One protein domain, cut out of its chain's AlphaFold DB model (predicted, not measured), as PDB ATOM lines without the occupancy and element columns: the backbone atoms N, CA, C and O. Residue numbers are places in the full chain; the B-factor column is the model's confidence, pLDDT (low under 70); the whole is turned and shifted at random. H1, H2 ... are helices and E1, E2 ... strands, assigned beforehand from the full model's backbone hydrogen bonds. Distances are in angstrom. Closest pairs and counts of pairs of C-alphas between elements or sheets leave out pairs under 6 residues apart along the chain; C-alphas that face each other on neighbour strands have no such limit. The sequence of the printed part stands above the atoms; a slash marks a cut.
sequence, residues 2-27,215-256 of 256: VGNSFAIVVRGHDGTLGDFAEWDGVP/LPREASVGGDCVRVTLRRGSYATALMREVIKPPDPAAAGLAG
ATOM      1  N   VAL A   2      -5.242 -19.161  -4.076       66.50
ATOM      2  CA  VAL A   2      -6.663 -19.502  -3.886       66.50
ATOM      3  C   VAL A   2      -6.741 -20.941  -3.366       66.50
ATOM      4  O   VAL A   2      -6.053 -21.822  -3.881       66.50
ATOM      5  N   GLY A   3      -7.457 -21.130  -2.262       78.06
ATOM      6  CA  GLY A   3      -7.732 -22.432  -1.661       78.06
ATOM      7  C   GLY A   3      -9.022 -23.037  -2.207       78.06
ATOM      8  O   GLY A   3      -9.573 -22.528  -3.177       78.06
ATOM      9  N   ASN A   4      -9.520 -24.083  -1.555       87.31
ATOM     10  CA  ASN A   4     -10.867 -24.593  -1.805       87.31
ATOM     11  C   ASN A   4     -11.724 -24.379  -0.558       87.31
ATOM     12  O   ASN A   4     -11.254 -24.614   0.558       87.31
ATOM     13  N   SER A   5     -12.968 -23.959  -0.763       91.88
ATOM     14  CA  SER A   5     -13.977 -23.865   0.289       91.88
ATOM     15  C   SER A   5     -14.895 -25.077   0.216       91.88
ATOM     16  O   SER A   5     -15.351 -25.457  -0.862       91.88
ATOM     17  N   PHE A   6     -15.151 -25.686   1.365       92.69
ATOM     18  CA  PHE A   6     -15.972 -26.879   1.509       92.69
ATOM     19  C   PHE A   6     -17.116 -26.598   2.477       92.69
ATOM     20  O   PHE A   6     -16.920 -25.934   3.494       92.69
ATOM     21  N   ALA A   7     -18.289 -27.147   2.172       93.94
ATOM     22  CA  ALA A   7     -19.399 -27.291   3.103       93.94
ATOM     23  C   ALA A   7     -19.703 -28.787   3.218       93.94
ATOM     24  O   ALA A   7     -20.051 -29.427   2.225       93.94
ATOM     25  N   ILE A   8     -19.499 -29.348   4.404       92.62
ATOM     26  CA  ILE A   8     -19.535 -30.786   4.663       92.62
ATOM     27  C   ILE A   8     -20.650 -31.044   5.666       92.62
ATOM     28  O   ILE A   8     -20.609 -30.524   6.775       92.62
ATOM     29  N   VAL A   9     -21.641 -31.842   5.274       91.56
ATOM     30  CA  VAL A   9     -22.720 -32.274   6.168       91.56
ATOM     31  C   VAL A   9     -22.350 -33.634   6.738       91.56
ATOM     32  O   VAL A   9     -22.224 -34.602   5.983       91.56
ATOM     33  N   VAL A  10     -22.173 -33.707   8.053       88.94
ATOM     34  CA  VAL A  10     -21.923 -34.962   8.764       88.94
ATOM     35  C   VAL A  10     -23.272 -35.607   9.075       88.94
ATOM     36  O   VAL A  10     -24.242 -34.929   9.390       88.94
ATOM     37  N   ARG A  11     -23.373 -36.924   8.909       87.81
ATOM     38  CA  ARG A  11     -24.595 -37.690   9.188       87.81
ATOM     39  C   ARG A  11     -24.236 -38.948   9.962       87.81
ATOM     40  O   ARG A  11     -23.122 -39.443   9.824       87.81
ATOM     41  N   GLY A  12     -25.200 -39.485  10.710       82.44
ATOM     42  CA  GLY A  12     -25.026 -40.741  11.443       82.44
ATOM     43  C   GLY A  12     -24.140 -40.619  12.684       82.44
ATOM     44  O   GLY A  12     -23.463 -41.580  13.028       82.44
ATOM     45  N   HIS A  13     -24.124 -39.447  13.326       77.25
ATOM     46  CA  HIS A  13     -23.568 -39.261  14.665       77.25
ATOM     47  C   HIS A  13     -24.700 -39.039  15.670       77.25
ATOM     48  O   HIS A  13     -25.772 -38.550  15.305       77.25
ATOM     49  N   ASP A  14     -24.449 -39.374  16.932       70.25
ATOM     50  CA  ASP A  14     -25.381 -39.092  18.019       70.25
ATOM     51  C   ASP A  14     -25.212 -37.631  18.478       70.25
ATOM     52  O   ASP A  14     -24.095 -37.163  18.699       70.25
ATOM     53  N   GLY A  15     -26.317 -36.891  18.615       72.62
ATOM     54  CA  GLY A  15     -26.318 -35.486  19.058       72.62
ATOM     55  C   GLY A  15     -25.981 -34.469  17.960       72.62
ATOM     56  O   GLY A  15     -26.040 -34.793  16.784       72.62
ATOM     57  N   THR A  16     -25.660 -33.230  18.341       70.50
ATOM     58  CA  THR A  16     -25.114 -32.188  17.448       70.50
ATOM     59  C   THR A  16     -23.591 -32.233  17.475       70.50
ATOM     60  O   THR A  16     -23.016 -32.497  18.532       70.50
ATOM     61  N   LEU A  17     -22.922 -31.924  16.359       78.81
ATOM     62  CA  LEU A  17     -21.468 -31.733  16.384       78.81
ATOM     63  C   LEU A  17     -21.107 -30.663  17.425       78.81
ATOM     64  O   LEU A  17     -21.693 -29.581  17.436       78.81
ATOM     65  N   GLY A  18     -20.162 -30.981  18.309       71.56
ATOM     66  CA  GLY A  18     -19.651 -30.016  19.277       71.56
ATOM     67  C   GLY A  18     -18.902 -28.880  18.580       71.56
ATOM     68  O   GLY A  18     -18.311 -29.075  17.514       71.56
ATOM     69  N   ASP A  19     -18.899 -27.699  19.198       77.12
ATOM     70  CA  ASP A  19     -18.057 -26.599  18.740       77.12
ATOM     71  C   ASP A  19     -16.588 -27.044  18.728       77.12
ATOM     72  O   ASP A  19     -16.065 -27.574  19.710       77.12
ATOM     73  N   PHE A  20     -15.910 -26.821  17.602       82.44
ATOM     74  CA  PHE A  20     -14.484 -27.090  17.455       82.44
ATOM     75  C   PHE A  20     -13.740 -25.758  17.385       82.44
ATOM     76  O   PHE A  20     -14.032 -24.933  16.519       82.44
ATOM     77  N   ALA A  21     -12.797 -25.534  18.301       80.56
ATOM     78  CA  ALA A  21     -12.031 -24.286  18.396       80.56
ATOM     79  C   ALA A  21     -10.557 -24.445  17.977       80.56
ATOM     80  O   ALA A  21      -9.886 -23.461  17.682       80.56
ATOM     81  N   GLU A  22     -10.052 -25.677  17.898       84.06
ATOM     82  CA  GLU A  22      -8.630 -25.992  17.687       84.06
ATOM     83  C   GLU A  22      -8.232 -26.032  16.197       84.06
ATOM     84  O   GLU A  22      -7.323 -26.756  15.790       84.06
ATOM     85  N   TRP A  23      -8.902 -25.241  15.351       83.50
ATOM     86  CA  TRP A  23      -8.696 -25.212  13.895       83.50
ATOM     87  C   TRP A  23      -7.247 -24.958  13.478       83.50
ATOM     88  O   TRP A  23      -6.765 -25.546  12.505       83.50
ATOM     89  N   ASP A  24      -6.549 -24.112  14.231       79.88
ATOM     90  CA  ASP A  24      -5.158 -23.753  13.964       79.88
ATOM     91  C   ASP A  24      -4.151 -24.804  14.455       79.88
ATOM     92  O   ASP A  24      -2.980 -24.739  14.083       79.88
ATOM     93  N   GLY A  25      -4.601 -25.789  15.239       82.88
ATOM     94  CA  GLY A  25      -3.784 -26.881  15.774       82.88
ATOM     95  C   GLY A  25      -3.818 -28.168  14.948       82.88
ATOM     96  O   GLY A  25      -3.070 -29.092  15.247       82.88
ATOM     97  N   VAL A  26      -4.653 -28.246  13.903       90.00
ATOM     98  CA  VAL A  26      -4.856 -29.487  13.136       90.00
ATOM     99  C   VAL A  26      -3.600 -29.858  12.327       90.00
ATOM    100  O   VAL A  26      -3.228 -29.114  11.402       90.00
ATOM    101  N   PRO A  27      -2.966 -31.019  12.591       92.19
ATOM    102  CA  PRO A  27      -1.822 -31.494  11.817       92.19
ATOM    103  C   PRO A  27      -2.191 -31.752  10.348       92.19
ATOM    104  O   PRO A  27      -3.234 -32.319  10.029       92.19
ATOM    105  N   LEU A 215      -4.088 -25.064   8.952       87.31
ATOM    106  CA  LEU A 215      -4.331 -23.619   9.086       87.31
ATOM    107  C   LEU A 215      -5.437 -23.118   8.137       87.31
ATOM    108  O   LEU A 215      -5.141 -22.381   7.172       87.31
ATOM    109  N   PRO A 216      -6.693 -23.572   8.341       88.50
ATOM    110  CA  PRO A 216      -7.828 -23.109   7.553       88.50
ATOM    111  C   PRO A 216      -7.951 -21.586   7.667       88.50
ATOM    112  O   PRO A 216      -7.703 -20.999   8.711       88.50
ATOM    113  N   ARG A 217      -8.308 -20.920   6.566       86.12
ATOM    114  CA  ARG A 217      -8.510 -19.458   6.573       86.12
ATOM    115  C   ARG A 217      -9.794 -19.063   7.289       86.12
ATOM    116  O   ARG A 217      -9.851 -18.021   7.920       86.12
ATOM    117  N   GLU A 218     -10.811 -19.891   7.110       87.94
ATOM    118  CA  GLU A 218     -12.143 -19.745   7.672       87.94
ATOM    119  C   GLU A 218     -12.590 -21.143   8.063       87.94
ATOM    120  O   GLU A 218     -12.395 -22.088   7.287       87.94
ATOM    121  N   ALA A 219     -13.160 -21.279   9.253       90.56
ATOM    122  CA  ALA A 219     -13.703 -22.530   9.734       90.56
ATOM    123  C   ALA A 219     -14.859 -22.262  10.699       90.56
ATOM    124  O   ALA A 219     -14.791 -21.349  11.517       90.56
ATOM    125  N   SER A 220     -15.937 -23.030  10.572       90.31
ATOM    126  CA  SER A 220     -17.084 -22.959  11.476       90.31
ATOM    127  C   SER A 220     -17.822 -24.289  11.505       90.31
ATOM    128  O   SER A 220     -17.887 -24.994  10.490       90.31
ATOM    129  N   VAL A 221     -18.397 -24.600  12.663       90.56
ATOM    130  CA  VAL A 221     -19.392 -25.660  12.834       90.56
ATOM    131  C   VAL A 221     -20.741 -24.981  13.056       90.56
ATOM    132  O   VAL A 221     -20.829 -23.993  13.779       90.56
ATOM    133  N   GLY A 222     -21.786 -25.462  12.389       87.50
ATOM    134  CA  GLY A 222     -23.152 -24.988  12.585       87.50
ATOM    135  C   GLY A 222     -24.138 -26.136  12.421       87.50
ATOM    136  O   GLY A 222     -24.382 -26.579  11.295       87.50
ATOM    137  N   GLY A 223     -24.692 -26.615  13.539       86.62
ATOM    138  CA  GLY A 223     -25.428 -27.881  13.569       86.62
ATOM    139  C   GLY A 223     -24.533 -29.014  13.065       86.62
ATOM    140  O   GLY A 223     -23.392 -29.137  13.496       86.62
ATOM    141  N   ASP A 224     -25.004 -29.763  12.070       89.19
ATOM    142  CA  ASP A 224     -24.257 -30.896  11.499       89.19
ATOM    143  C   ASP A 224     -23.412 -30.503  10.271       89.19
ATOM    144  O   ASP A 224     -22.944 -31.352   9.507       89.19
ATOM    145  N   CYS A 225     -23.247 -29.200  10.026       90.94
ATOM    146  CA  CYS A 225     -22.525 -28.671   8.875       90.94
ATOM    147  C   CYS A 225     -21.198 -28.038   9.296       90.94
ATOM    148  O   CYS A 225     -21.162 -27.097  10.090       90.94
ATOM    149  N   VAL A 226     -20.110 -28.511   8.694       92.31
ATOM    150  CA  VAL A 226     -18.769 -27.944   8.834       92.31
ATOM    151  C   VAL A 226     -18.423 -27.174   7.568       92.31
ATOM    152  O   VAL A 226     -18.427 -27.728   6.464       92.31
ATOM    153  N   ARG A 227     -18.107 -25.885   7.712       93.69
ATOM    154  CA  ARG A 227     -17.638 -25.038   6.607       93.69
ATOM    155  C   ARG A 227     -16.185 -24.679   6.824       93.69
ATOM    156  O   ARG A 227     -15.865 -24.104   7.859       93.69
ATOM    157  N   VAL A 228     -15.329 -24.982   5.849       92.50
ATOM    158  CA  VAL A 228     -13.889 -24.700   5.930       92.50
ATOM    159  C   VAL A 228     -13.305 -24.224   4.609       92.50
ATOM    160  O   VAL A 228     -13.610 -24.769   3.548       92.50
ATOM    161  N   THR A 229     -12.396 -23.256   4.680       91.62
ATOM    162  CA  THR A 229     -11.601 -22.784   3.541       91.62
ATOM    163  C   THR A 229     -10.146 -23.202   3.728       91.62
ATOM    164  O   THR A 229      -9.413 -22.642   4.546       91.62
ATOM    165  N   LEU A 230      -9.707 -24.190   2.947       88.62
ATOM    166  CA  LEU A 230      -8.390 -24.810   3.066       88.62
ATOM    167  C   LEU A 230      -7.410 -24.309   2.013       88.62
ATOM    168  O   LEU A 230      -7.745 -24.133   0.841       88.62
ATOM    169  N   ARG A 231      -6.153 -24.133   2.423       84.69
ATOM    170  CA  ARG A 231      -5.042 -23.833   1.511       84.69
ATOM    171  C   ARG A 231      -4.739 -25.047   0.627       84.69
ATOM    172  O   ARG A 231      -4.985 -26.193   0.999       84.69
ATOM    173  N   ARG A 232      -4.157 -24.794  -0.550       82.56
ATOM    174  CA  ARG A 232      -3.671 -25.865  -1.431       82.56
ATOM    175  C   ARG A 232      -2.706 -26.771  -0.663       82.56
ATOM    176  O   ARG A 232      -1.799 -26.286   0.005       82.56
ATOM    177  N   GLY A 233      -2.886 -28.076  -0.829       81.88
ATOM    178  CA  GLY A 233      -2.089 -29.096  -0.154       81.88
ATOM    179  C   GLY A 233      -2.791 -29.683   1.067       81.88
ATOM    180  O   GLY A 233      -2.512 -30.831   1.384       81.88
ATOM    181  N   SER A 234      -3.733 -28.982   1.698       86.56
ATOM    182  CA  SER A 234      -4.468 -29.506   2.856       86.56
ATOM    183  C   SER A 234      -5.652 -30.388   2.440       86.56
ATOM    184  O   SER A 234      -6.230 -30.196   1.368       86.56
ATOM    185  N   TYR A 235      -6.017 -31.351   3.290       86.38
ATOM    186  CA  TYR A 235      -7.114 -32.292   3.046       86.38
ATOM    187  C   TYR A 235      -8.270 -32.033   4.012       86.38
ATOM    188  O   TYR A 235      -8.068 -32.028   5.224       86.38
ATOM    189  N   ALA A 236      -9.488 -31.867   3.487       87.12
ATOM    190  CA  ALA A 236     -10.677 -31.694   4.323       87.12
ATOM    191  C   ALA A 236     -10.924 -32.906   5.227       87.12
ATOM    192  O   ALA A 236     -11.292 -32.739   6.378       87.12
ATOM    193  N   THR A 237     -10.638 -34.114   4.745       85.69
ATOM    194  CA  THR A 237     -10.755 -35.354   5.522       85.69
ATOM    195  C   THR A 237      -9.813 -35.414   6.721       85.69
ATOM    196  O   THR A 237     -10.241 -35.843   7.786       85.69
ATOM    197  N   ALA A 238      -8.577 -34.919   6.598       83.94
ATOM    198  CA  ALA A 238      -7.654 -34.839   7.734       83.94
ATOM    199  C   ALA A 238      -8.202 -33.919   8.838       83.94
ATOM    200  O   ALA A 238      -8.113 -34.241  10.015       83.94
ATOM    201  N   LEU A 239      -8.844 -32.815   8.453       87.50
ATOM    202  CA  LEU A 239      -9.506 -31.906   9.385       87.50
ATOM    203  C   LEU A 239     -10.796 -32.505   9.965       87.50
ATOM    204  O   LEU A 239     -11.024 -32.419  11.166       87.50
ATOM    205  N   MET A 240     -11.618 -33.157   9.143       88.06
ATOM    206  CA  MET A 240     -12.856 -33.791   9.605       88.06
ATOM    207  C   MET A 240     -12.596 -34.921  10.604       88.06
ATOM    208  O   MET A 240     -13.427 -35.137  11.480       88.06
ATOM    209  N   ARG A 241     -11.448 -35.608  10.517       85.50
ATOM    210  CA  ARG A 241     -11.012 -36.580  11.530       85.50
ATOM    211  C   ARG A 241     -10.951 -35.954  12.923       85.50
ATOM    212  O   ARG A 241     -11.464 -36.551  13.861       85.50
ATOM    213  N   GLU A 242     -10.373 -34.760  13.039       86.06
ATOM    214  CA  GLU A 242     -10.221 -34.055  14.319       86.06
ATOM    215  C   GLU A 242     -11.534 -33.454  14.828       86.06
ATOM    216  O   GLU A 242     -11.748 -33.375  16.036       86.06
ATOM    217  N   VAL A 243     -12.433 -33.070  13.916       85.88
ATOM    218  CA  VAL A 243     -13.762 -32.549  14.270       85.88
ATOM    219  C   VAL A 243     -14.695 -33.668  14.736       85.88
ATOM    220  O   VAL A 243     -15.405 -33.505  15.721       85.88
ATOM    221  N   ILE A 244     -14.707 -34.806  14.034       85.88
ATOM    222  CA  ILE A 244     -15.623 -35.924  14.317       85.88
ATOM    223  C   ILE A 244     -15.074 -36.829  15.427       85.88
ATOM    224  O   ILE A 244     -15.855 -37.383  16.193       85.88
ATOM    225  N   LYS A 245     -13.746 -37.009  15.500       83.56
ATOM    226  CA  LYS A 245     -13.056 -37.972  16.381       83.56
ATOM    227  C   LYS A 245     -13.720 -39.362  16.363       83.56
ATOM    228  O   LYS A 245     -14.107 -39.871  17.415       83.56
ATOM    229  N   PRO A 246     -13.892 -39.983  15.178       80.94
ATOM    230  CA  PRO A 246     -14.575 -41.268  15.083       80.94
ATOM    231  C   PRO A 246     -13.804 -42.350  15.858       80.94
ATOM    232  O   PRO A 246     -12.570 -42.332  15.851       80.94
ATOM    233  N   PRO A 247     -14.501 -43.328  16.468       78.31
ATOM    234  CA  PRO A 247     -13.856 -44.417  17.204       78.31
ATOM    235  C   PRO A 247     -12.975 -45.287  16.296       78.31
ATOM    236  O   PRO A 247     -11.929 -45.762  16.728       78.31
ATOM    237  N   ASP A 248     -13.368 -45.443  15.027       79.12
ATOM    238  CA  ASP A 248     -12.558 -46.058  13.977       79.12
ATOM    239  C   ASP A 248     -12.404 -45.086  12.789       79.12
ATOM    240  O   ASP A 248     -13.268 -45.014  11.904       79.12
ATOM    241  N   PRO A 249     -11.304 -44.311  12.744       77.44
ATOM    242  CA  PRO A 249     -11.019 -43.407  11.636       77.44
ATOM    243  C   PRO A 249     -10.870 -44.115  10.288       77.44
ATOM    244  O   PRO A 249     -11.198 -43.522   9.261       77.44
ATOM    245  N   ALA A 250     -10.394 -45.362  10.256       72.50
ATOM    246  CA  ALA A 250     -10.206 -46.093   9.009       72.50
ATOM    247  C   ALA A 250     -11.551 -46.515   8.412       72.50
ATOM    248  O   ALA A 250     -11.797 -46.248   7.233       72.50
ATOM    249  N   ALA A 251     -12.452 -47.070   9.229       68.94
ATOM    250  CA  ALA A 251     -13.812 -47.403   8.804       68.94
ATOM    251  C   ALA A 251     -14.607 -46.163   8.356       68.94
ATOM    252  O   ALA A 251     -15.391 -46.238   7.412       68.94
ATOM    253  N   ALA A 252     -14.355 -45.003   8.971       64.94
ATOM    254  CA  ALA A 252     -14.960 -43.729   8.579       64.94
ATOM    255  C   ALA A 252     -14.343 -43.100   7.308       64.94
ATOM    256  O   ALA A 252     -14.798 -42.047   6.862       64.94
ATOM    257  N   GLY A 253     -13.292 -43.695   6.725       67.06
ATOM    258  CA  GLY A 253     -12.566 -43.121   5.585       67.06
ATOM    259  C   GLY A 253     -11.747 -41.868   5.934       67.06
ATOM    260  O   GLY A 253     -11.378 -41.095   5.045       67.06
ATOM    261  N   LEU A 254     -11.467 -41.666   7.222       68.75
ATOM    262  CA  LEU A 254     -10.750 -40.537   7.816       68.75
ATOM    263  C   LEU A 254      -9.378 -40.946   8.379       68.75
ATOM    264  O   LEU A 254      -8.805 -40.227   9.195       68.75
ATOM    265  N   ALA A 255      -8.830 -42.088   7.954       60.78
ATOM    266  CA  ALA A 255      -7.461 -42.472   8.288       60.78
ATOM    267  C   ALA A 255      -6.440 -41.460   7.723       60.78
ATOM    268  O   ALA A 255      -6.663 -40.813   6.689       60.78
ATOM    269  N   GLY A 256      -5.311 -41.323   8.416       53.53
ATOM    270  CA  GLY A 256      -4.172 -40.477   8.043       53.53
ATOM    271  C   GLY A 256      -2.865 -41.226   8.212       53.53
ATOM    272  O   GLY A 256      -2.860 -42.165   9.038       53.53
TER     273      GLY A 256
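Overview. This is residues 2 to 27 and 215 to 256 of the 256 residues of the protein "tRNA pseudouridine(13) synthase TruD" of Thaumarchaeota archaeon S15 (UniProt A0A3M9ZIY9). With little regular structure, this is a small three-stranded sheet with one short helix, H1, over one face and two long stretches with no named element, residues 10 to 27 and 245 to 256. The 68 printed residues, 26 of them in named elements, give E1, E2, E3, H1 along the chain, class mixed. The sheet's order is E1, E3, E2, all antiparallel; the whole is compact, radius of gyration of the C-alphas 11.5 A, spanning 34 by 25 by 18 A.

Arrangement. Start at E1, residues 4 to 9, antiparallel to E3, residues 225 to 230; N 6 and O 228 are 2.8 A apart. E2, residues 218 to 222, forms a hairpin with E3; N 220 and O 227 are 2.9 A apart. H1, residues 236 to 244, is on the sheet, height 10.1 A; its closest C-alpha pair with E3 is Leu 230 and Ala 236, 7.4 A. In H1, 4 of 5 O i to N i+4 pairs are within hydrogen-bond range.

Along the chain. Find C-alpha 4 at (-10.867, -24.593, -1.805); E1 runs 16.2 A, E2 13.1 A, E3 15.8 A, and H1 11.9 A to C-alpha 244 at (-15.623, -35.924, 14.317).

Size, cuts and confidence. Residues 28 to 214 are not printed; C-alphas 27 and 215 are 8.7 A apart. Residues 2 and 251 to 256 have pLDDT under 70.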